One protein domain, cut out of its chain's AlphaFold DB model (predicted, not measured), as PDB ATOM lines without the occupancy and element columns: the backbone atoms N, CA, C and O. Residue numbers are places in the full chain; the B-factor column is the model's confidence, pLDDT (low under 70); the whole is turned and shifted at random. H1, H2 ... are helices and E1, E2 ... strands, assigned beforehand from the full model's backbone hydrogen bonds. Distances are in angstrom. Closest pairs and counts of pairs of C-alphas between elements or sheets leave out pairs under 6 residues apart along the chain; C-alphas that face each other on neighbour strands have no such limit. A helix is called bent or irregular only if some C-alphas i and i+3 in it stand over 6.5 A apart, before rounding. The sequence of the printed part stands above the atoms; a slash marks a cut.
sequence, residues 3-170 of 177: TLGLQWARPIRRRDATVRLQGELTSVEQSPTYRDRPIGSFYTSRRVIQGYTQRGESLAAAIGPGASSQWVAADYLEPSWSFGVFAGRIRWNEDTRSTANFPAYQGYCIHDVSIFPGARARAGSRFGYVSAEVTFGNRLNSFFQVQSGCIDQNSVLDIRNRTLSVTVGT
ATOM      1  N   THR A   3     234.913 201.517 318.635       95.25
ATOM      2  CA  THR A   3     235.744 202.447 317.868       95.25
ATOM      3  C   THR A   3     236.766 201.630 317.100       95.25
ATOM      4  O   THR A   3     237.437 200.771 317.672       95.25
ATOM      5  N   LEU A   4     236.865 201.881 315.802       96.62
ATOM      6  CA  LEU A   4     237.849 201.286 314.912       96.62
ATOM      7  C   LEU A   4     238.674 202.413 314.306       96.62
ATOM      8  O   LEU A   4     238.115 203.332 313.712       96.62
ATOM      9  N   GLY A   5     239.991 202.330 314.455       96.81
ATOM     10  CA  GLY A   5     240.935 203.299 313.914       96.81
ATOM     11  C   GLY A   5     241.951 202.616 313.009       96.81
ATOM     12  O   GLY A   5     242.454 201.540 313.333       96.81
ATOM     13  N   LEU A   6     242.272 203.248 311.886       97.62
ATOM     14  CA  LEU A   6     243.345 202.840 310.990       97.62
ATOM     15  C   LEU A   6     244.255 204.032 310.714       97.62
ATOM     16  O   LEU A   6     243.791 205.121 310.387       97.62
ATOM     17  N   GLN A   7     245.562 203.802 310.806       98.19
ATOM     18  CA  GLN A   7     246.580 204.760 310.406       98.19
ATOM     19  C   GLN A   7     247.591 204.070 309.498       98.19
ATOM     20  O   GLN A   7     248.163 203.038 309.846       98.19
ATOM     21  N   TRP A   8     247.852 204.684 308.354       98.06
ATOM     22  CA  TRP A   8     248.881 204.259 307.419       98.06
ATOM     23  C   TRP A   8     249.844 205.413 307.176       98.06
ATOM     24  O   TRP A   8     249.408 206.536 306.941       98.06
ATOM     25  N   ALA A   9     251.149 205.153 307.235       97.38
ATOM     26  CA  ALA A   9     252.166 206.166 306.994       97.38
ATOM     27  C   ALA A   9     253.297 205.616 306.122       97.38
ATOM     28  O   ALA A   9     253.751 204.485 306.320       97.38
ATOM     29  N   ARG A  10     253.767 206.418 305.164       96.88
ATOM     30  CA  ARG A  10     254.898 206.070 304.298       96.88
ATOM     31  C   ARG A  10     255.862 207.240 304.115       96.88
ATOM     32  O   ARG A  10     255.413 208.339 303.787       96.88
ATOM     33  N   PRO A  11     257.179 206.998 304.249       95.75
ATOM     34  CA  PRO A  11     258.185 207.995 303.919       95.75
ATOM     35  C   PRO A  11     258.278 208.192 302.399       95.75
ATOM     36  O   PRO A  11     258.213 207.229 301.629       95.75
ATOM     37  N   ILE A  12     258.490 209.430 301.961       93.00
ATOM     38  CA  ILE A  12     258.750 209.790 300.565       93.00
ATOM     39  C   ILE A  12     260.258 209.952 300.398       93.00
ATOM     40  O   ILE A  12     260.776 211.028 300.601       93.00
ATOM     41  N   ARG A  13     260.972 208.912 299.957       77.56
ATOM     42  CA  ARG A  13     262.455 208.849 299.877       77.56
ATOM     43  C   ARG A  13     263.220 210.067 299.311       77.56
ATOM     44  O   ARG A  13     264.423 210.137 299.516       77.56
ATOM     45  N   ARG A  14     262.586 210.969 298.553       74.38
ATOM     46  CA  ARG A  14     263.234 212.144 297.932       74.38
ATOM     47  C   ARG A  14     263.183 213.424 298.776       74.38
ATOM     48  O   ARG A  14     263.831 214.398 298.414       74.38
ATOM     49  N   ARG A  15     262.387 213.452 299.840       75.88
ATOM     50  CA  ARG A  15     262.273 214.550 300.811       75.88
ATOM     51  C   ARG A  15     262.234 213.880 302.181       75.88
ATOM     52  O   ARG A  15     261.730 212.770 302.257       75.88
ATOM     53  N   ASP A  16     262.718 214.468 303.264       89.69
ATOM     54  CA  ASP A  16     262.565 213.856 304.600       89.69
ATOM     55  C   ASP A  16     261.106 213.960 305.093       89.69
ATOM     56  O   ASP A  16     260.804 214.492 306.155       89.69
ATOM     57  N   ALA A  17     260.173 213.492 304.268       94.62
ATOM     58  CA  ALA A  17     258.749 213.709 304.341       94.62
ATOM     59  C   ALA A  17     258.014 212.380 304.503       94.62
ATOM     60  O   ALA A  17     258.443 211.341 303.999       94.62
ATOM     61  N   THR A  18     256.866 212.414 305.167       97.44
ATOM     62  CA  THR A  18     255.977 211.269 305.365       97.44
ATOM     63  C   THR A  18     254.558 211.646 304.978       97.44
ATOM     64  O   THR A  18     254.040 212.666 305.424       97.44
ATOM     65  N   VAL A  19     253.905 210.798 304.187       97.75
ATOM     66  CA  VAL A  19     252.456 210.879 303.971       97.75
ATOM     67  C   VAL A  19     251.771 209.977 304.974       97.75
ATOM     68  O   VAL A  19     252.184 208.830 305.152       97.75
ATOM     69  N   ARG A  20     250.720 210.488 305.611       98.19
ATOM     70  CA  ARG A  20     249.902 209.756 306.571       98.19
ATOM     71  C   ARG A  20     248.434 209.820 306.176       98.19
ATOM     72  O   ARG A  20     247.905 210.898 305.944       98.19
ATOM     73  N   LEU A  21     247.776 208.670 306.163       98.44
ATOM     74  CA  LEU A  21     246.332 208.531 306.026       98.44
ATOM     75  C   LEU A  21     245.762 207.987 307.332       98.44
ATOM     76  O   LEU A  21     246.357 207.099 307.947       98.44
ATOM     77  N   GLN A  22     244.625 208.524 307.754       98.44
ATOM     78  CA  GLN A  22     243.937 208.119 308.973       98.44
ATOM     79  C   GLN A  22     242.447 207.947 308.705       98.44
ATOM     80  O   GLN A  22     241.866 208.686 307.910       98.44
ATOM     81  N   GLY A  23     241.842 206.992 309.397       98.00
ATOM     82  CA  GLY A  23     240.405 206.785 309.415       98.00
ATOM     83  C   GLY A  23     239.955 206.322 310.791       98.00
ATOM     84  O   GLY A  23     240.608 205.476 311.397       98.00
ATOM     85  N   GLU A  24     238.843 206.861 311.266       98.06
ATOM     86  CA  GLU A  24     238.182 206.443 312.493       98.06
ATOM     87  C   GLU A  24     236.686 206.245 312.241       98.06
ATOM     88  O   GLU A  24     236.026 207.054 311.584       98.06
ATOM     89  N   LEU A  25     236.153 205.155 312.782       97.12
ATOM     90  CA  LEU A  25     234.733 204.849 312.849       97.12
ATOM     91  C   LEU A  25     234.376 204.592 314.305       97.12
ATOM     92  O   LEU A  25     234.836 203.606 314.883       97.12
ATOM     93  N   THR A  26     233.521 205.429 314.879       96.44
ATOM     94  CA  THR A  26     233.023 205.246 316.244       96.44
ATOM     95  C   THR A  26     231.508 205.102 316.214       96.44
ATOM     96  O   THR A  26     230.816 205.865 315.549       96.44
ATOM     97  N   SER A  27     230.963 204.121 316.928       94.94
ATOM     98  CA  SER A  27     229.520 203.981 317.119       94.94
ATOM     99  C   SER A  27     229.204 203.655 318.566       94.94
ATOM    100  O   SER A  27     229.692 202.676 319.135       94.94
ATOM    101  N   VAL A  28     228.360 204.484 319.159       93.00
ATOM    102  CA  VAL A  28     227.778 204.314 320.493       93.00
ATOM    103  C   VAL A  28     226.254 204.425 320.417       93.00
ATOM    104  O   VAL A  28     225.608 204.821 321.380       93.00
ATOM    105  N   GLU A  29     225.697 204.058 319.263       90.62
ATOM    106  CA  GLU A  29     224.266 203.845 319.058       90.62
ATOM    107  C   GLU A  29     223.829 202.523 319.714       90.62
ATOM    108  O   GLU A  29     224.630 201.596 319.919       90.62
ATOM    109  N   GLN A  30     222.549 202.421 320.055       86.56
ATOM    110  CA  GLN A  30     221.934 201.185 320.518       86.56
ATOM    111  C   GLN A  30     221.961 200.107 319.433       86.56
ATOM    112  O   GLN A  30     221.847 200.360 318.234       86.56
ATOM    113  N   SER A  31     222.067 198.854 319.875       83.31
ATOM    114  CA  SER A  31     221.857 197.716 318.984       83.31
ATOM    115  C   SER A  31     220.410 197.722 318.475       83.31
ATOM    116  O   SER A  31     219.513 197.961 319.285       83.31
ATOM    117  N   PRO A  32     220.148 197.352 317.203       79.19
ATOM    118  CA  PRO A  32     218.791 197.198 316.664       79.19
ATOM    119  C   PRO A  32     217.864 196.293 317.493       79.19
ATOM    120  O   PRO A  32     216.646 196.415 317.399       79.19
ATOM    121  N   THR A  33     218.432 195.437 318.352       78.00
ATOM    122  CA  THR A  33     217.705 194.626 319.345       78.00
ATOM    123  C   THR A  33     216.907 195.453 320.365       78.00
ATOM    124  O   THR A  33     216.108 194.883 321.106       78.00
ATOM    125  N   TYR A  34     217.058 196.786 320.390       77.88
ATOM    126  CA  TYR A  34     216.209 197.685 321.181       77.88
ATOM    127  C   TYR A  34     214.713 197.556 320.836       77.88
ATOM    128  O   TYR A  34     213.856 197.900 321.647       77.88
ATOM    129  N   ARG A  35     214.398 197.056 319.631       78.00
ATOM    130  CA  ARG A  35     213.026 196.802 319.163       78.00
ATOM    131  C   ARG A  35     212.366 195.611 319.854       78.00
ATOM    132  O   ARG A  35     211.153 195.610 320.012       78.00
ATOM    133  N   ASP A  36     213.165 194.641 320.290       82.75
ATOM    134  CA  ASP A  36     212.677 193.418 320.936       82.75
ATOM    135  C   ASP A  36     212.692 193.537 322.467       82.75
ATOM    136  O   ASP A  36     211.951 192.849 323.169       82.75
ATOM    137  N   ARG A  37     213.547 194.411 323.011       80.56
ATOM    138  CA  ARG A  37     213.632 194.699 324.447       80.56
ATOM    139  C   ARG A  37     214.178 196.104 324.701       80.56
ATOM    140  O   ARG A  37     215.065 196.532 323.972       80.56
ATOM    141  N   PRO A  38     213.783 196.788 325.785       76.19
ATOM    142  CA  PRO A  38     214.395 198.060 326.151       76.19
ATOM    143  C   PRO A  38     215.893 197.892 326.446       76.19
ATOM    144  O   PRO A  38     216.278 197.112 327.321       76.19
ATOM    145  N   ILE A  39     216.742 198.654 325.754       82.62
ATOM    146  CA  ILE A  39     218.189 198.724 326.004       82.62
ATOM    147  C   ILE A  39     218.519 200.151 326.444       82.62
ATOM    148  O   ILE A  39     217.915 201.110 325.975       82.62
ATOM    149  N   GLY A  40     219.444 200.307 327.394       82.31
ATOM    150  CA  GLY A  40     219.936 201.630 327.784       82.31
ATOM    151  C   GLY A  40     220.795 202.255 326.684       82.31
ATOM    152  O   GLY A  40     221.506 201.545 325.974       82.31
ATOM    153  N   SER A  41     220.748 203.581 326.540       88.19
ATOM    154  CA  SER A  41     221.684 204.310 325.676       88.19
ATOM    155  C   SER A  41     223.062 204.392 326.339       88.19
ATOM    156  O   SER A  41     223.166 204.494 327.569       88.19
ATOM    157  N   PHE A  42     224.133 204.337 325.547       90.50
ATOM    158  CA  PHE A  42     225.493 204.497 326.067       90.50
ATOM    159  C   PHE A  42     225.650 205.849 326.773       90.50
ATOM    160  O   PHE A  42     225.020 206.828 326.397       90.50
ATOM    161  N   TYR A  43     226.485 205.898 327.814       90.75
ATOM    162  CA  TYR A  43     226.781 207.106 328.607       90.75
ATOM    163  C   TYR A  43     225.604 207.700 329.399       90.75
ATOM    164  O   TYR A  43     225.769 208.723 330.063       90.75
ATOM    165  N   THR A  44     224.450 207.029 329.412       90.06
ATOM    166  CA  THR A  44     223.302 207.381 330.258       90.06
ATOM    167  C   THR A  44     223.257 206.524 331.525       90.06
ATOM    168  O   THR A  44     223.816 205.427 331.579       90.06
ATOM    169  N   SER A  45     222.598 207.016 332.577       89.75
ATOM    170  CA  SER A  45     222.407 206.277 333.827       89.75
ATOM    171  C   SER A  45     221.032 206.559 334.417       89.75
ATOM    172  O   SER A  45     220.524 207.671 334.337       89.75
ATOM    173  N   ARG A  46     220.438 205.544 335.056       89.69
ATOM    174  CA  ARG A  46     219.177 205.696 335.802       89.69
ATOM    175  C   ARG A  46     219.372 206.273 337.206       89.69
ATOM    176  O   ARG A  46     218.409 206.717 337.812       89.69
ATOM    177  N   ARG A  47     220.594 206.207 337.748       92.88
ATOM    178  CA  ARG A  47     220.923 206.683 339.109       92.88
ATOM    179  C   ARG A  47     221.630 208.033 339.099       92.88
ATOM    180  O   ARG A  47     221.507 208.801 340.040       92.88
ATOM    181  N   VAL A  48     222.398 208.284 338.047       91.75
ATOM    182  CA  VAL A  48     223.261 209.454 337.903       91.75
ATOM    183  C   VAL A  48     222.697 210.287 336.760       91.75
ATOM    184  O   VAL A  48     222.917 209.956 335.597       91.75
ATOM    185  N   ILE A  49     221.924 211.324 337.092       90.00
ATOM    186  CA  ILE A  49     221.148 212.118 336.121       90.00
ATOM    187  C   ILE A  49     222.061 212.757 335.069       90.00
ATOM    188  O   ILE A  49     221.717 212.795 333.892       90.00
ATOM    189  N   GLN A  50     223.254 213.192 335.472       89.44
ATOM    190  CA  GLN A  50     224.241 213.785 334.571       89.44
ATOM    191  C   GLN A  50     224.890 212.781 333.599       89.44
ATOM    192  O   GLN A  50     225.648 213.185 332.720       89.44
ATOM    193  N   GLY A  51     224.632 211.478 333.752       92.44
ATOM    194  CA  GLY A  51     225.264 210.443 332.939       92.44
ATOM    195  C   GLY A  51     226.788 210.419 333.089       92.44
ATOM    196  O   GLY A  51     227.335 210.771 334.135       92.44
ATOM    197  N   TYR A  52     227.481 209.982 332.042       93.31
ATOM    198  CA  TYR A  52     228.943 209.879 332.012       93.31
ATOM    199  C   TYR A  52     229.600 211.192 331.556       93.31
ATOM    200  O   TYR A  52     230.312 211.249 330.550       93.31
ATOM    201  N   THR A  53     229.315 212.267 332.291       93.56
ATOM    202  CA  THR A  53     229.815 213.616 332.007       93.56
ATOM    203  C   THR A  53     230.441 214.257 333.243       93.56
ATOM    204  O   THR A  53     230.165 213.861 334.379       93.56
ATOM    205  N   GLN A  54     231.278 215.271 333.027       92.69
ATOM    206  CA  GLN A  54     231.763 216.166 334.069       92.69
ATOM    207  C   GLN A  54     231.616 217.615 333.608       92.69
ATOM    208  O   GLN A  54     232.150 217.994 332.573       92.69
ATOM    209  N   ARG A  55     230.896 218.436 334.382       91.12
ATOM    210  CA  ARG A  55     230.573 219.839 334.037       91.12
ATOM    211  C   ARG A  55     229.952 220.012 332.638       91.12
ATOM    212  O   ARG A  55     230.177 221.023 331.987       91.12
ATOM    213  N   GLY A  56     229.169 219.030 332.193       84.19
ATOM    214  CA  GLY A  56     228.536 219.032 330.870       84.19
ATOM    215  C   GLY A  56     229.411 218.483 329.741       84.19
ATOM    216  O   GLY A  56     228.897 218.267 328.649       84.19
ATOM    217  N   GLU A  57     230.685 218.181 330.001       86.75
ATOM    218  CA  GLU A  57     231.590 217.581 329.021       86.75
ATOM    219  C   GLU A  57     231.559 216.052 329.109       86.75
ATOM    220  O   GLU A  57     231.580 215.476 330.202       86.75
ATOM    221  N   SER A  58     231.518 215.378 327.958       87.75
ATOM    222  CA  SER A  58     231.577 213.912 327.891       87.75
ATOM    223  C   SER A  58     232.916 213.408 328.431       87.75
ATOM    224  O   SER A  58     233.973 213.848 327.986       87.75
ATOM    225  N   LEU A  59     232.883 212.443 329.355       91.06
ATOM    226  CA  LEU A  59     234.085 211.731 329.816       91.06
ATOM    227  C   LEU A  59     234.444 210.533 328.922       91.06
ATOM    228  O   LEU A  59     235.380 209.789 329.219       91.06
ATOM    229  N   ALA A  60     233.671 210.301 327.863       89.62
ATOM    230  CA  ALA A  60     233.863 209.208 326.922       89.62
ATOM    231  C   ALA A  60     234.061 209.748 325.499       89.62
ATOM    232  O   ALA A  60     234.696 210.781 325.307       89.62
ATOM    233  N   ALA A  61     233.548 209.049 324.481       89.88
ATOM    234  CA  ALA A  61     233.649 209.525 323.108       89.88
ATOM    235  C   ALA A  61     233.024 210.927 322.975       89.88
ATOM    236  O   ALA A  61     231.906 211.171 323.443       89.88
ATOM    237  N   ALA A  62     233.740 211.836 322.305       87.69
ATOM    238  CA  ALA A  62     233.342 213.239 322.150       87.69
ATOM    239  C   ALA A  62     232.024 213.423 321.372       87.69
ATOM    240  O   ALA A  62     231.399 214.475 321.433       87.69
ATOM    241  N   ILE A  63     231.580 212.381 320.666       90.69
ATOM    242  CA  ILE A  63     230.342 212.366 319.879       90.69
ATOM    243  C   ILE A  63     229.083 212.202 320.748       90.69
ATOM    244  O   ILE A  63     227.972 212.311 320.242       90.69
ATOM    245  N   GLY A  64     229.243 211.960 322.052       90.19
ATOM    246  CA  GLY A  64     228.133 211.871 322.997       90.19
ATOM    247  C   GLY A  64     227.323 210.565 322.910       90.19
ATOM    248  O   GLY A  64     227.704 209.634 322.199       90.19
ATOM    249  N   PRO A  65     226.235 210.453 323.693       91.00
ATOM    250  CA  PRO A  65     225.395 209.256 323.760       91.00
ATOM    251  C   PRO A  65     224.602 209.033 322.466       91.00
ATOM    252  O   PRO A  65     224.167 209.986 321.817       91.00
ATOM    253  N   GLY A  66     224.390 207.764 322.103       90.69
ATOM    254  CA  GLY A  66     223.536 207.385 320.975       90.69
ATOM    255  C   GLY A  66     224.013 207.893 319.613       90.69
ATOM    256  O   GLY A  66     223.200 208.062 318.714       90.69
ATOM    257  N   ALA A  67     225.298 208.211 319.468       93.69
ATOM    258  CA  ALA A  67     225.856 208.813 318.266       93.69
ATOM    259  C   ALA A  67     226.760 207.849 317.486       93.69
ATOM    260  O   ALA A  67     227.319 206.892 318.032       93.69
ATOM    261  N   SER A  68     226.970 208.150 316.206       96.12
ATOM    262  CA  SER A  68     228.006 207.522 315.383       96.12
ATOM    263  C   SER A  68     228.821 208.562 314.631       96.12
ATOM    264  O   SER A  68     228.299 209.597 314.220       96.12
ATOM    265  N   SER A  69     230.106 208.288 314.431       97.06
ATOM    266  CA  SER A  69     231.010 209.143 313.681       97.06
ATOM    267  C   SER A  69     231.870 208.375 312.696       97.06
ATOM    268  O   SER A  69     232.227 207.209 312.885       97.06
ATOM    269  N   GLN A  70     232.199 209.079 311.624       97.56
ATOM    270  CA  GLN A  70     233.183 208.702 310.632       97.56
ATOM    271  C   GLN A  70     234.124 209.884 310.472       97.56
ATOM    272  O   GLN A  70     233.665 211.010 310.278       97.56
ATOM    273  N   TRP A  71     235.424 209.650 310.554       98.06
ATOM    274  CA  TRP A  71     236.433 210.685 310.387       98.06
ATOM    275  C   TRP A  71     237.582 210.152 309.548       98.06
ATOM    276  O   TRP A  71     238.000 209.010 309.721       98.06
ATOM    277  N   VAL A  72     238.088 210.963 308.630       98.50
ATOM    278  CA  VAL A  72     239.236 210.623 307.790       98.50
ATOM    279  C   VAL A  72     240.164 211.816 307.658       98.50
ATOM    280  O   VAL A  72     239.715 212.964 307.647       98.50
ATOM    281  N   ALA A  73     241.459 211.549 307.513       98.69
ATOM    282  CA  ALA A  73     242.453 212.584 307.274       98.69
ATOM    283  C   ALA A  73     243.594 212.117 306.379       98.69
ATOM    284  O   ALA A  73     243.961 210.940 306.361       98.69
ATOM    285  N   ALA A  74     244.191 213.085 305.695       98.62
ATOM    286  CA  ALA A  74     245.425 212.935 304.949       98.62
ATOM    287  C   ALA A  74     246.391 214.047 305.361       98.62
ATOM    288  O   ALA A  74     246.042 215.225 305.312       98.62
ATOM    289  N   ASP A  75     247.605 213.673 305.754       98.31
ATOM    290  CA  ASP A  75     248.651 214.596 306.177       98.31
ATOM    291  C   ASP A  75     249.935 214.380 305.373       98.31
ATOM    292  O   ASP A  75     250.323 213.249 305.069       98.31
ATOM    293  N   TYR A  76     250.628 215.477 305.103       97.69
ATOM    294  CA  TYR A  76     251.986 215.536 304.595       97.69
ATOM    295  C   TYR A  76     252.874 216.160 305.676       97.69
ATOM    296  O   TYR A  76     252.639 217.285 306.125       97.69
ATOM    297  N   LEU A  77     253.857 215.396 306.141       96.69
ATOM    298  CA  LEU A  77     254.667 215.695 307.319       96.69
ATOM    299  C   LEU A  77     256.132 215.852 306.904       96.69
ATOM    300  O   LEU A  77     256.727 214.881 306.455       96.69
ATOM    301  N   GLU A  78     256.718 217.029 307.088       94.56
ATOM    302  CA  GLU A  78     258.156 217.308 306.966       94.56
ATOM    303  C   GLU A  78     258.761 217.641 308.345       94.56
ATOM    304  O   GLU A  78     258.026 217.857 309.314       94.56
ATOM    305  N   PRO A  79     260.101 217.699 308.486       90.88
ATOM    306  CA  PRO A  79     260.730 217.902 309.790       90.88
ATOM    307  C   PRO A  79     260.430 219.285 310.383       90.88
ATOM    308  O   PRO A  79     260.295 219.429 311.596       90.88
ATOM    309  N   SER A  80     260.319 220.307 309.528       92.75
ATOM    310  CA  SER A  80     260.076 221.697 309.928       92.75
ATOM    311  C   SER A  80     258.635 222.154 309.717       92.75
ATOM    312  O   SER A  80     258.250 223.187 310.256       92.75
ATOM    313  N   TRP A  81     257.808 221.422 308.970       95.44
ATOM    314  CA  TRP A  81     256.414 221.801 308.752       95.44
ATOM    315  C   TRP A  81     255.542 220.599 308.409       95.44
ATOM    316  O   TRP A  81     256.018 219.555 307.983       95.44
ATOM    317  N   SER A  82     254.238 220.741 308.581       97.19
ATOM    318  CA  SER A  82     253.269 219.753 308.131       97.19
ATOM    319  C   SER A  82     251.989 220.426 307.688       97.19
ATOM    320  O   SER A  82     251.612 221.466 308.228       97.19
ATOM    321  N   PHE A  83     251.282 219.789 306.773       98.06
ATOM    322  CA  PHE A  83     249.955 220.193 306.338       98.06
ATOM    323  C   PHE A  83     249.061 218.964 306.240       98.06
ATOM    324  O   PHE A  83     249.524 217.887 305.876       98.06
ATOM    325  N   GLY A  84     247.780 219.113 306.537       98.38
ATOM    326  CA  GLY A  84     246.815 218.046 306.378       98.38
ATOM    327  C   GLY A  84     245.407 218.568 306.189       98.38
ATOM    328  O   GLY A  84     245.078 219.695 306.554       98.38
ATOM    329  N   VAL A  85     244.573 217.708 305.630       98.69
ATOM    330  CA  VAL A  85     243.136 217.921 305.487       98.69
ATOM    331  C   VAL A  85     242.403 216.777 306.153       98.69
ATOM    332  O   VAL A  85     242.901 215.650 306.219       98.69
ATOM    333  N   PHE A  86     241.212 217.065 306.647       98.62
ATOM    334  CA  PHE A  86     240.347 216.067 307.240       98.62
ATOM    335  C   PHE A  86     238.892 216.369 306.936       98.62
ATOM    336  O   PHE A  86     238.516 217.494 306.604       98.62
ATOM    337  N   ALA A  87     238.067 215.347 307.063       98.31
ATOM    338  CA  ALA A  87     236.631 215.494 307.041       98.31
ATOM    339  C   ALA A  87     236.019 214.468 307.976       98.31
ATOM    340  O   ALA A  87     236.511 213.346 308.107       98.31
ATOM    341  N   GLY A  88     234.923 214.853 308.609       97.75
ATOM    342  CA  GLY A  88     234.137 213.923 309.386       97.75
ATOM    343  C   GLY A  88     232.650 214.156 309.241       97.75
ATOM    344  O   GLY A  88     232.187 215.202 308.777       97.75
ATOM    345  N   ARG A  89     231.914 213.135 309.653       96.81
ATOM    346  CA  ARG A  89     230.469 213.143 309.781       96.81
ATOM    347  C   ARG A  89     230.108 212.550 311.133       96.81
ATOM    348  O   ARG A  89     230.657 211.521 311.515       96.81
ATOM    349  N   ILE A  90     229.198 213.192 311.850       96.69
ATOM    350  CA  ILE A  90     228.621 212.691 313.100       96.69
ATOM    351  C   ILE A  90     227.113 212.639 312.920       96.69
ATOM    352  O   ILE A  90     226.523 213.616 312.470       96.69
ATOM    353  N   ARG A  91     226.491 211.519 313.274       95.00
ATOM    354  CA  ARG A  91     225.050 211.430 313.499       95.00
ATOM    355  C   ARG A  91     224.799 211.454 314.989       95.00
ATOM    356  O   ARG A  91     225.313 210.598 315.706       95.00
ATOM    357  N   TRP A  92     224.043 212.442 315.435       93.50
ATOM    358  CA  TRP A  92     223.826 212.706 316.846       93.50
ATOM    359  C   TRP A  92     222.575 212.000 317.352       93.50
ATOM    360  O   TRP A  92     221.515 212.087 316.737       93.50
ATOM    361  N   ASN A  93     222.705 211.371 318.522       91.00
ATOM    362  CA  ASN A  93     221.598 210.923 319.366       91.00
ATOM    363  C   ASN A  93     220.488 210.134 318.630       91.00
ATOM    364  O   ASN A  93     219.288 210.330 318.843       91.00
ATOM    365  N   GLU A  94     220.909 209.217 317.765       90.25
ATOM    366  CA  GLU A  94     220.056 208.334 316.971       90.25
ATOM    367  C   GLU A  94     219.175 207.431 317.853       90.25
ATOM    368  O   GLU A  94     218.079 207.047 317.442       90.25
ATOM    369  N   ASP A  95     219.598 207.149 319.088       88.38
ATOM    370  CA  ASP A  95     218.804 206.413 320.079       88.38
ATOM    371  C   ASP A  95     217.516 207.171 320.433       88.38
ATOM    372  O   ASP A  95     216.421 206.611 320.363       88.38
ATOM    373  N   THR A  96     217.625 208.471 320.743       86.50
ATOM    374  CA  THR A  96     216.449 209.308 321.033       86.50
ATOM    375  C   THR A  96     215.539 209.358 319.817       86.50
ATOM    376  O   THR A  96     214.336 209.137 319.949       86.50
ATOM    377  N   ARG A  97     216.114 209.549 318.623       86.12
ATOM    378  CA  ARG A  97     215.360 209.544 317.365       86.12
ATOM    379  C   ARG A  97     214.581 208.247 317.152       86.12
ATOM    380  O   ARG A  97     213.439 208.278 316.710       86.12
ATOM    381  N   SER A  98     215.204 207.117 317.472       83.06
ATOM    382  CA  SER A  98     214.649 205.776 317.267       83.06
ATOM    383  C   SER A  98     213.540 205.415 318.256       83.06
ATOM    384  O   SER A  98     212.734 204.534 317.960       83.06
ATOM    385  N   THR A  99     213.500 206.078 319.414       81.44
ATOM    386  CA  THR A  99     212.451 205.911 320.438       81.44
ATOM    387  C   THR A  99     211.382 207.002 320.421       81.44
ATOM    388  O   THR A  99     210.309 206.821 320.994       81.44
ATOM    389  N   ALA A 100     211.657 208.140 319.786       79.06
ATOM    390  CA  ALA A 100     210.705 209.227 319.658       79.06
ATOM    391  C   ALA A 100     209.635 208.867 318.617       79.06
ATOM    392  O   ALA A 100     209.941 208.466 317.494       79.06
ATOM    393  N   ASN A 101     208.364 209.019 318.996       79.56
ATOM    394  CA  ASN A 101     207.208 208.717 318.149       79.56
ATOM    395  C   ASN A 101     207.003 209.803 317.081       79.56
ATOM    396  O   ASN A 101     206.043 210.572 317.131       79.56
ATOM    397  N   PHE A 102     207.921 209.885 316.124       81.19
ATOM    398  CA  PHE A 102     207.771 210.764 314.972       81.19
ATOM    399  C   PHE A 102     206.718 210.223 313.998       81.19
ATOM    400  O   PHE A 102     206.589 209.005 313.841       81.19
ATOM    401  N   PRO A 103     205.993 211.103 313.285       81.00
ATOM    402  CA  PRO A 103     205.107 210.677 312.215       81.00
ATOM    403  C   PRO A 103     205.847 209.834 311.166       81.00
ATOM    404  O   PRO A 103     206.971 210.157 310.770       81.00
ATOM    405  N   ALA A 104     205.205 208.774 310.668       75.69
ATOM    406  CA  ALA A 104     205.831 207.811 309.755       75.69
ATOM    407  C   ALA A 104     206.428 208.457 308.486       75.69
ATOM    408  O   ALA A 104     207.462 208.011 307.997       75.69
ATOM    409  N   TYR A 105     205.826 209.546 307.995       75.19
ATOM    410  CA  TYR A 105     206.296 210.288 306.816       75.19
ATOM    411  C   TYR A 105     207.585 211.103 307.057       75.19
ATOM    412  O   TYR A 105     208.258 211.489 306.100       75.19
ATOM    413  N   GLN A 106     207.937 211.368 308.319       74.56
ATOM    414  CA  GLN A 106     209.175 212.042 308.733       74.56
ATOM    415  C   GLN A 106     210.228 211.046 309.218       74.56
ATOM    416  O   GLN A 106     211.416 211.252 308.985       74.56
ATOM    417  N   GLY A 107     209.799 209.948 309.849       70.94
ATOM    418  CA  GLY A 107     210.654 209.027 310.596       70.94
ATOM    419  C   GLY A 107     211.827 208.402 309.832       70.94
ATOM    420  O   GLY A 107     212.740 207.904 310.478       70.94
ATOM    421  N   TYR A 108     211.857 208.421 308.500       72.56
ATOM    422  CA  TYR A 108     213.007 207.924 307.732       72.56
ATOM    423  C   TYR A 108     214.072 208.997 307.438       72.56
ATOM    424  O   TYR A 108     215.230 208.659 307.225       72.56
ATOM    425  N   CYS A 109     213.712 210.283 307.437       76.19
ATOM    426  CA  CYS A 109     214.580 211.351 306.918       76.19
ATOM    427  C   CYS A 109     215.108 212.319 307.982       76.19
ATOM    428  O   CYS A 109     215.940 213.176 307.691       76.19
ATOM    429  N   ILE A 110     214.661 212.169 309.226       84.50
ATOM    430  CA  ILE A 110     215.006 213.059 310.336       84.50
ATOM    431  C   ILE A 110     216.271 212.623 311.066       84.50
ATOM    432  O   ILE A 110     216.217 212.044 312.145       84.50
ATOM    433  N   HIS A 111     217.435 212.923 310.505       89.25
ATOM    434  CA  HIS A 111     218.702 212.698 311.201       89.25
ATOM    435  C   HIS A 111     219.388 214.019 311.519       89.25
ATOM    436  O   HIS A 111     219.589 214.838 310.625       89.25
ATOM    437  N   ASP A 112     219.793 214.173 312.777       93.00
ATOM    438  CA  ASP A 112     220.696 215.232 313.209       93.00
ATOM    439  C   ASP A 112     222.123 214.842 312.810       93.00
ATOM    440  O   ASP A 112     222.704 213.892 313.353       93.00
ATOM    441  N   VAL A 113     222.665 215.523 311.801       93.94
ATOM    442  CA  VAL A 113     223.945 215.155 311.191       93.94
ATOM    443  C   VAL A 113     224.862 216.360 311.116       93.94
ATOM    444  O   VAL A 113     224.557 217.345 310.452       93.94
ATOM    445  N   SER A 114     226.041 216.262 311.720       96.12
ATOM    446  CA  SER A 114     227.137 217.192 311.462       96.12
ATOM    447  C   SER A 114     228.056 216.673 310.375       96.12
ATOM    448  O   SER A 114     228.452 215.514 310.404       96.12
ATOM    449  N   ILE A 115     228.454 217.555 309.464       96.62
ATOM    450  CA  ILE A 115     229.527 217.344 308.494       96.62
ATOM    451  C   ILE A 115     230.554 218.449 308.718       96.62
ATOM    452  O   ILE A 115     230.190 219.619 308.840       96.62
ATOM    453  N   PHE A 116     231.828 218.084 308.804       97.38
ATOM    454  CA  PHE A 116     232.891 219.030 309.126       97.38
ATOM    455  C   PHE A 116     234.180 218.705 308.366       97.38
ATOM    456  O   PHE A 116     234.985 217.889 308.816       97.38
ATOM    457  N   PRO A 117     234.395 219.316 307.190       98.38
ATOM    458  CA  PRO A 117     235.718 219.403 306.594       98.38
ATOM    459  C   PRO A 117     236.601 220.412 307.337       98.38
ATOM    460  O   PRO A 117     236.131 221.426 307.865       98.38
ATOM    461  N   GLY A 118     237.903 220.163 307.312       98.38
ATOM    462  CA  GLY A 118     238.895 221.050 307.890       98.38
ATOM    463  C   GLY A 118     240.288 220.844 307.315       98.38
ATOM    464  O   GLY A 118     240.564 219.897 306.574       98.38
ATOM    465  N   ALA A 119     241.169 221.772 307.657       98.56
ATOM    466  CA  ALA A 119     242.575 221.730 307.304       98.56
ATOM    467  C   ALA A 119     243.420 222.142 308.503       98.56
ATOM    468  O   ALA A 119     243.025 222.995 309.297       98.56
ATOM    469  N   ARG A 120     244.601 221.546 308.613       98.38
ATOM    470  CA  ARG A 120     245.562 221.821 309.675       98.38
ATOM    471  C   ARG A 120     246.951 222.013 309.104       98.38
ATOM    472  O   ARG A 120     247.358 221.319 308.177       98.38
ATOM    473  N   ALA A 121     247.693 222.939 309.683       98.12
ATOM    474  CA  ALA A 121     249.075 223.198 309.334       98.12
ATOM    475  C   ALA A 121     249.906 223.413 310.595       98.12
ATOM    476  O   ALA A 121     249.419 223.911 311.611       98.12
ATOM    477  N   ARG A 122     251.181 223.055 310.520       97.50
ATOM    478  CA  ARG A 122     252.179 223.327 311.550       97.50
ATOM    479  C   ARG A 122     253.459 223.775 310.870       97.50
ATOM    480  O   ARG A 122     253.853 223.181 309.875       97.50
ATOM    481  N   ALA A 123     254.124 224.765 311.436       96.38
ATOM    482  CA  ALA A 123     255.476 225.154 311.068       96.38
ATOM    483  C   ALA A 123     256.310 225.299 312.341       96.38
ATOM    484  O   ALA A 123     255.816 225.757 313.372       96.38
ATOM    485  N   GLY A 124     257.563 224.874 312.287       94.06
ATOM    486  CA  GLY A 124     258.482 224.841 313.409       94.06
ATOM    487  C   GLY A 124     259.895 225.218 312.991       94.06
ATOM    488  O   GLY A 124     260.351 224.919 311.890       94.06
ATOM    489  N   SER A 125     260.599 225.875 313.904       89.31
ATOM    490  CA  SER A 125     262.023 226.190 313.804       89.31
ATOM    491  C   SER A 125     262.724 225.824 315.112       89.31
ATOM    492  O   SER A 125     262.083 225.411 316.072       89.31
ATOM    493  N   ARG A 126     264.035 226.056 315.218       87.44
ATOM    494  CA  ARG A 126     264.770 225.857 316.481       87.44
ATOM    495  C   ARG A 126     264.238 226.669 317.676       87.44
ATOM    496  O   ARG A 126     264.595 226.367 318.805       87.44
ATOM    497  N   PHE A 127     263.417 227.697 317.440       87.88
ATOM    498  CA  PHE A 127     262.924 228.608 318.479       87.88
ATOM    499  C   PHE A 127     261.487 228.329 318.932       87.88
ATOM    500  O   PHE A 127     261.031 228.899 319.920       87.88
ATOM    501  N   GLY A 128     260.764 227.453 318.238       93.44
ATOM    502  CA  GLY A 128     259.368 227.170 318.548       93.44
ATOM    503  C   GLY A 128     258.560 226.762 317.333       93.44
ATOM    504  O   GLY A 128     259.100 226.540 316.247       93.44
ATOM    505  N   TYR A 129     257.254 226.667 317.528       95.50
ATOM    506  CA  TYR A 129     256.302 226.259 316.516       95.50
ATOM    507  C   TYR A 129     255.022 227.084 316.563       95.50
ATOM    508  O   TYR A 129     254.621 227.622 317.596       95.50
ATOM    509  N   VAL A 130     254.348 227.088 315.424       97.00
ATOM    510  CA  VAL A 130     252.979 227.555 315.261       97.00
ATOM    511  C   VAL A 130     252.188 226.425 314.624       97.00
ATOM    512  O   VAL A 130     252.663 225.779 313.688       97.00
ATOM    513  N   SER A 131     250.989 226.167 315.125       97.50
ATOM    514  CA  SER A 131     250.007 225.319 314.458       97.50
ATOM    515  C   SER A 131     248.683 226.045 314.334       97.50
ATOM    516  O   SER A 131     248.268 226.746 315.254       97.50
ATOM    517  N   ALA A 132     248.028 225.857 313.200       98.25
ATOM    518  CA  ALA A 132     246.714 226.398 312.925       98.25
ATOM    519  C   ALA A 132     245.810 225.288 312.395       98.25
ATOM    520  O   ALA A 132     246.242 224.456 311.596       98.25
ATOM    521  N   GLU A 133     244.558 225.291 312.826       98.44
ATOM    522  CA  GLU A 133     243.515 224.409 312.325       98.44
ATOM    523  C   GLU A 133     242.269 225.230 312.020       98.44
ATOM    524  O   GLU A 133     241.843 226.056 312.828       98.44
ATOM    525  N   VAL A 134     241.687 224.998 310.850       98.44
ATOM    526  CA  VAL A 134     240.413 225.581 310.445       98.44
ATOM    527  C   VAL A 134     239.409 224.468 310.191       98.44
ATOM    528  O   VAL A 134     239.704 223.511 309.476       98.44
ATOM    529  N   THR A 135     238.214 224.610 310.757       98.25
ATOM    530  CA  THR A 135     237.115 223.653 310.607       98.25
ATOM    531  C   THR A 135     235.845 224.378 310.190       98.25
ATOM    532  O   THR A 135     235.469 225.390 310.787       98.25
ATOM    533  N   PHE A 136     235.160 223.838 309.185       97.94
ATOM    534  CA  PHE A 136     233.865 224.320 308.713       97.94
ATOM    535  C   PHE A 136     232.802 223.279 309.056       97.94
ATOM    536  O   PHE A 136     232.612 222.322 308.319       97.94
ATOM    537  N   GLY A 137     232.120 223.442 310.186       96.62
ATOM    538  CA  GLY A 137     231.065 222.537 310.630       96.62
ATOM    539  C   GLY A 137     229.683 222.979 310.156       96.62
ATOM    540  O   GLY A 137     229.291 224.128 310.359       96.62
ATOM    541  N   ASN A 138     228.923 222.058 309.573       95.75
ATOM    542  CA  ASN A 138     227.504 222.229 309.282       95.75
ATOM    543  C   ASN A 138     226.712 221.102 309.949       95.75
ATOM    544  O   ASN A 138     226.911 219.935 309.614       95.75
ATOM    545  N   ARG A 139     225.854 221.438 310.912       94.38
ATOM    546  CA  ARG A 139     224.942 220.517 311.592       94.38
ATOM    547  C   ARG A 139     223.546 220.707 311.025       94.38
ATOM    548  O   ARG A 139     222.927 221.741 311.254       94.38
ATOM    549  N   LEU A 140     223.104 219.707 310.282       91.38
ATOM    550  CA  LEU A 140     221.835 219.661 309.581       91.38
ATOM    551  C   LEU A 140     220.759 219.059 310.480       91.38
ATOM    552  O   LEU A 140     221.032 218.075 311.174       91.38
ATOM    553  N   ASN A 141     219.547 219.615 310.419       88.25
ATOM    554  CA  ASN A 141     218.374 219.140 311.164       88.25
ATOM    555  C   ASN A 141     218.664 218.975 312.663       88.25
ATOM    556  O   ASN A 141     218.390 217.925 313.259       88.25
ATOM    557  N   SER A 142     219.262 220.002 313.270       89.12
ATOM    558  CA  SER A 142     219.652 219.956 314.679       89.12
ATOM    559  C   SER A 142     218.440 219.602 315.542       89.12
ATOM    560  O   SER A 142     217.365 220.183 315.386       89.12
ATOM    561  N   PHE A 143     218.605 218.642 316.453       88.31
ATOM    562  CA  PHE A 143     217.527 218.144 317.318       88.31
ATOM    563  C   PHE A 143     216.313 217.578 316.561       88.31
ATOM    564  O   PHE A 143     215.199 217.600 317.082       88.31
ATOM    565  N   PHE A 144     216.521 217.062 315.346       87.31
ATOM    566  CA  PHE A 144     215.476 216.476 314.496       87.31
ATOM    567  C   PHE A 144     214.414 217.486 314.027       87.31
ATOM    568  O   PHE A 144     213.300 217.100 313.672       87.31
ATOM    569  N   GLN A 145     214.743 218.783 314.012       82.88
ATOM    570  CA  GLN A 145     213.819 219.840 313.599       82.88
ATOM    571  C   GLN A 145     213.740 219.962 312.069       82.88
ATOM    572  O   GLN A 145     214.511 220.687 311.438       82.88
ATOM    573  N   VAL A 146     212.763 219.270 311.480       76.56
ATOM    574  CA  VAL A 146     212.370 219.402 310.066       76.56
ATOM    575  C   VAL A 146     210.900 219.792 309.953       76.56
ATOM    576  O   VAL A 146     210.079 219.396 310.780       76.56
ATOM    577  N   GLN A 147     210.554 220.546 308.914       69.75
ATOM    578  CA  GLN A 147     209.181 221.002 308.690       69.75
ATOM    579  C   GLN A 147     208.353 219.986 307.890       69.75
ATOM    580  O   GLN A 147     207.135 219.918 308.035       69.75
ATOM    581  N   SER A 148     209.004 219.168 307.065       68.62
ATOM    582  CA  SER A 148     208.355 218.290 306.087       68.62
ATOM    583  C   SER A 148     208.983 216.892 306.057       68.62
ATOM    584  O   SER A 148     209.996 216.628 306.703       68.62
ATOM    585  N   GLY A 149     208.291 215.952 305.405       65.56
ATOM    586  CA  GLY A 149     208.735 214.564 305.270       65.56
ATOM    587  C   GLY A 149     209.870 214.389 304.262       65.56
ATOM    588  O   GLY A 149     210.482 215.343 303.805       65.56
ATOM    589  N   CYS A 150     210.125 213.150 303.857       67.75
ATOM    590  CA  CYS A 150     211.227 212.818 302.948       67.75
ATOM    591  C   CYS A 150     211.189 213.470 301.551       67.75
ATOM    592  O   CYS A 150     212.214 213.478 300.877       67.75
ATOM    593  N   ILE A 151     210.025 213.955 301.108       65.38
ATOM    594  CA  ILE A 151     209.799 214.459 299.742       65.38
ATOM    595  C   ILE A 151     210.275 215.910 299.598       65.38
ATOM    596  O   ILE A 151     210.936 216.231 298.619       65.38
ATOM    597  N   ASP A 152     210.029 216.740 300.614       65.06
ATOM    598  CA  ASP A 152     210.514 218.117 300.689       65.06
ATOM    599  C   ASP A 152     211.385 218.233 301.939       65.06
ATOM    600  O   ASP A 152     210.880 218.139 303.053       65.06
ATOM    601  N   GLN A 153     212.697 218.412 301.802       62.28
ATOM    602  CA  GLN A 153     213.577 218.594 302.961       62.28
ATOM    603  C   GLN A 153     213.681 220.074 303.327       62.28
ATOM    604  O   GLN A 153     214.619 220.758 302.930       62.28
ATOM    605  N   ASN A 154     212.721 220.562 304.112       69.19
ATOM    606  CA  ASN A 154     212.793 221.890 304.712       69.19
ATOM    607  C   ASN A 154     213.340 221.753 306.138       69.19
ATOM    608  O   ASN A 154     212.594 221.426 307.070       69.19
ATOM    609  N   SER A 155     214.654 221.944 306.304       71.19
ATOM    610  CA  SER A 155     215.270 222.024 307.631       71.19
ATOM    611  C   SER A 155     214.757 223.277 308.343       71.19
ATOM    612  O   SER A 155     214.724 224.368 307.774       71.19
ATOM    613  N   VAL A 156     214.307 223.126 309.590       81.00
ATOM    614  CA  VAL A 156     213.880 224.277 310.408       81.00
ATOM    615  C   VAL A 156     215.090 224.912 311.084       81.00
ATOM    616  O   VAL A 156     215.147 226.130 311.241       81.00
ATOM    617  N   LEU A 157     216.068 224.088 311.474       85.00
ATOM    618  CA  LEU A 157     217.254 224.535 312.186       85.00
ATOM    619  C   LEU A 157     218.511 223.813 311.701       85.00
ATOM    620  O   LEU A 157     218.725 222.635 311.995       85.00
ATOM    621  N   ASP A 158     219.387 224.588 311.067       89.50
ATOM    622  CA  ASP A 158     220.754 224.194 310.747       89.50
ATOM    623  C   ASP A 158     221.741 225.099 311.490       89.50
ATOM    624  O   ASP A 158     221.591 226.323 311.521       89.50
ATOM    625  N   ILE A 159     222.784 224.505 312.070       92.31
ATOM    626  CA  ILE A 159     223.820 225.231 312.812       92.31
ATOM    627  C   ILE A 159     225.118 225.190 312.014       92.31
ATOM    628  O   ILE A 159     225.646 224.121 311.705       92.31
ATOM    629  N   ARG A 160     225.668 226.367 311.712       95.44
ATOM    630  CA  ARG A 160     226.915 226.515 310.954       95.44
ATOM    631  C   ARG A 160     227.983 227.147 311.826       95.44
ATOM    632  O   ARG A 160     227.839 228.293 312.238       95.44
ATOM    633  N   ASN A 161     229.077 226.424 312.030       94.38
ATOM    634  CA  ASN A 161     230.207 226.872 312.830       94.38
ATOM    635  C   ASN A 161     231.470 226.925 311.978       94.38
ATOM    636  O   ASN A 161     231.767 226.013 311.208       94.38
ATOM    637  N   ARG A 162     232.234 228.004 312.129       97.19
ATOM    638  CA  ARG A 162     233.560 228.149 311.532       97.19
ATOM    639  C   ARG A 162     234.538 228.388 312.662       97.19
ATOM    640  O   ARG A 162     234.435 229.398 313.353       97.19
ATOM    641  N   THR A 163     235.454 227.457 312.854       96.94
ATOM    642  CA  THR A 163     236.391 227.490 313.974       96.94
ATOM    643  C   THR A 163     237.797 227.633 313.431       96.94
ATOM    644  O   THR A 163     238.202 226.861 312.566       96.94
ATOM    645  N   LEU A 164     238.531 228.615 313.952       97.62
ATOM    646  CA  LEU A 164     239.967 228.761 313.764       97.62
ATOM    647  C   LEU A 164     240.632 228.549 315.122       97.62
ATOM    648  O   LEU A 164     240.355 229.285 316.068       97.62
ATOM    649  N   SER A 165     241.503 227.555 315.207       97.81
ATOM    650  CA  SER A 165     242.361 227.323 316.362       97.81
ATOM    651  C   SER A 165     243.795 227.647 315.978       97.81
ATOM    652  O   SER A 165     244.281 227.175 314.950       97.81
ATOM    653  N   VAL A 166     244.473 228.454 316.789       97.38
ATOM    654  CA  VAL A 166     245.891 228.778 316.615       97.38
ATOM    655  C   VAL A 166     246.609 228.478 317.917       97.38
ATOM    656  O   VAL A 166     246.185 228.894 318.991       97.38
ATOM    657  N   THR A 167     247.711 227.747 317.825       97.19
ATOM    658  CA  THR A 167     248.576 227.422 318.955       97.19
ATOM    659  C   THR A 167     249.990 227.859 318.629       97.19
ATOM    660  O   THR A 167     250.529 227.518 317.577       97.19
ATOM    661  N   VAL A 168     250.602 228.594 319.550       95.69
ATOM    662  CA  VAL A 168     251.997 229.029 319.474       95.69
ATOM    663  C   VAL A 168     252.716 228.478 320.694       95.69
ATOM    664  O   VAL A 168     252.191 228.551 321.804       95.69
ATOM    665  N   GLY A 169     253.897 227.905 320.498       92.81
ATOM    666  CA  GLY A 169     254.688 227.354 321.592       92.81
ATOM    667  C   GLY A 169     256.176 227.368 321.283       92.81
ATOM    668  O   GLY A 169     256.588 227.451 320.128       92.81
ATOM    669  N   THR A 170     256.999 227.273 322.319       90.12
ATOM    670  CA  THR A 170     258.448 227.095 322.184       90.12
ATOM    671  C   THR A 170     258.794 225.613 322.308       90.12
ATOM    672  O   THR A 170     258.077 224.839 322.943       90.12
TER     673      THR A 170
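This is residues 3 to 170 of the 177 residues of an uncharacterized protein of Gemmatimonadaceae bacterium (UniProt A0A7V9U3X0). One broad, twisted sheet of seven long strands, E1 to E7, is bent across its width like a trough that does not close into a barrel. Tight turns join strands at one end; at the other end gather two short helices, H1 and H2, and the long links, of which residues 36 to 67 loop out on the trough's open side. The printed part has 168 residues, with E1, E2, H1, E3, E4, H2, E5, E6 and E7 along the chain; the sheet's order is E1 - E2 - E3 - E4 - E5 - E6 - E7, all antiparallel. The class is mostly strand, and the whole is loose, with a radius of gyration of the C-alphas of 20.0 A and spans of 59 by 40 by 30 A.

Strand beside strand, the sheet runs E1, residues 3 to 12, E2, residues 17 to 27, E3, residues 68 to 77, E4, residues 81 to 91, E5, residues 113 to 125, E6, residues 128 to 140, and E7, residues 159 to 169. E3 and E4 form a hairpin at 171 degrees, with N 76 and O 83 within hydrogen-bond range at 2.8 A. E4 and E5 stand at 165 degrees, with N 86 and O 118 at 2.9 A. E5, E6 and E7 form a meander, each strand the antiparallel neighbour of the one before; N 121 and O 132 are 2.8 A apart, and N 133 and O 165 2.9 A. On the other side of E3, E2 has N 22 and O 73 at 2.9 A; E1 and E2 form a hairpin, with N 6 and O 23 at 2.8 A. The edge strands E1 and E7 are apart. H1, residues 32 to 35, and H2, residues 94 to 99, are near each other, and neither is on the sheet. In H2 every O i to N i+4 pair is within hydrogen-bond range; H1 is too short for such a pair.

E1 begins at C-alpha 3, (235.744, 202.447, 317.868), and is 29.7 A long. E5 measures 39.7 A, E6 39.3 A, E2 and E4 33.4 A each, E7 32.2 A and E3 29.0 A. H1 is 6.3 A long and H2 8.7 A. E7 ends at C-alpha 169, (254.688, 227.354, 321.592).

The two C-alphas farthest apart, those of Ala 104 and Arg 126, are 62.0 A apart. The printed part has no cut. The links H1 to E3, H2 to E5 and E6 to E7 are long, with 32, 13 and 18 residues. The mean pLDDT of the printed part is 90.0; residues 147 to 154 are under 70.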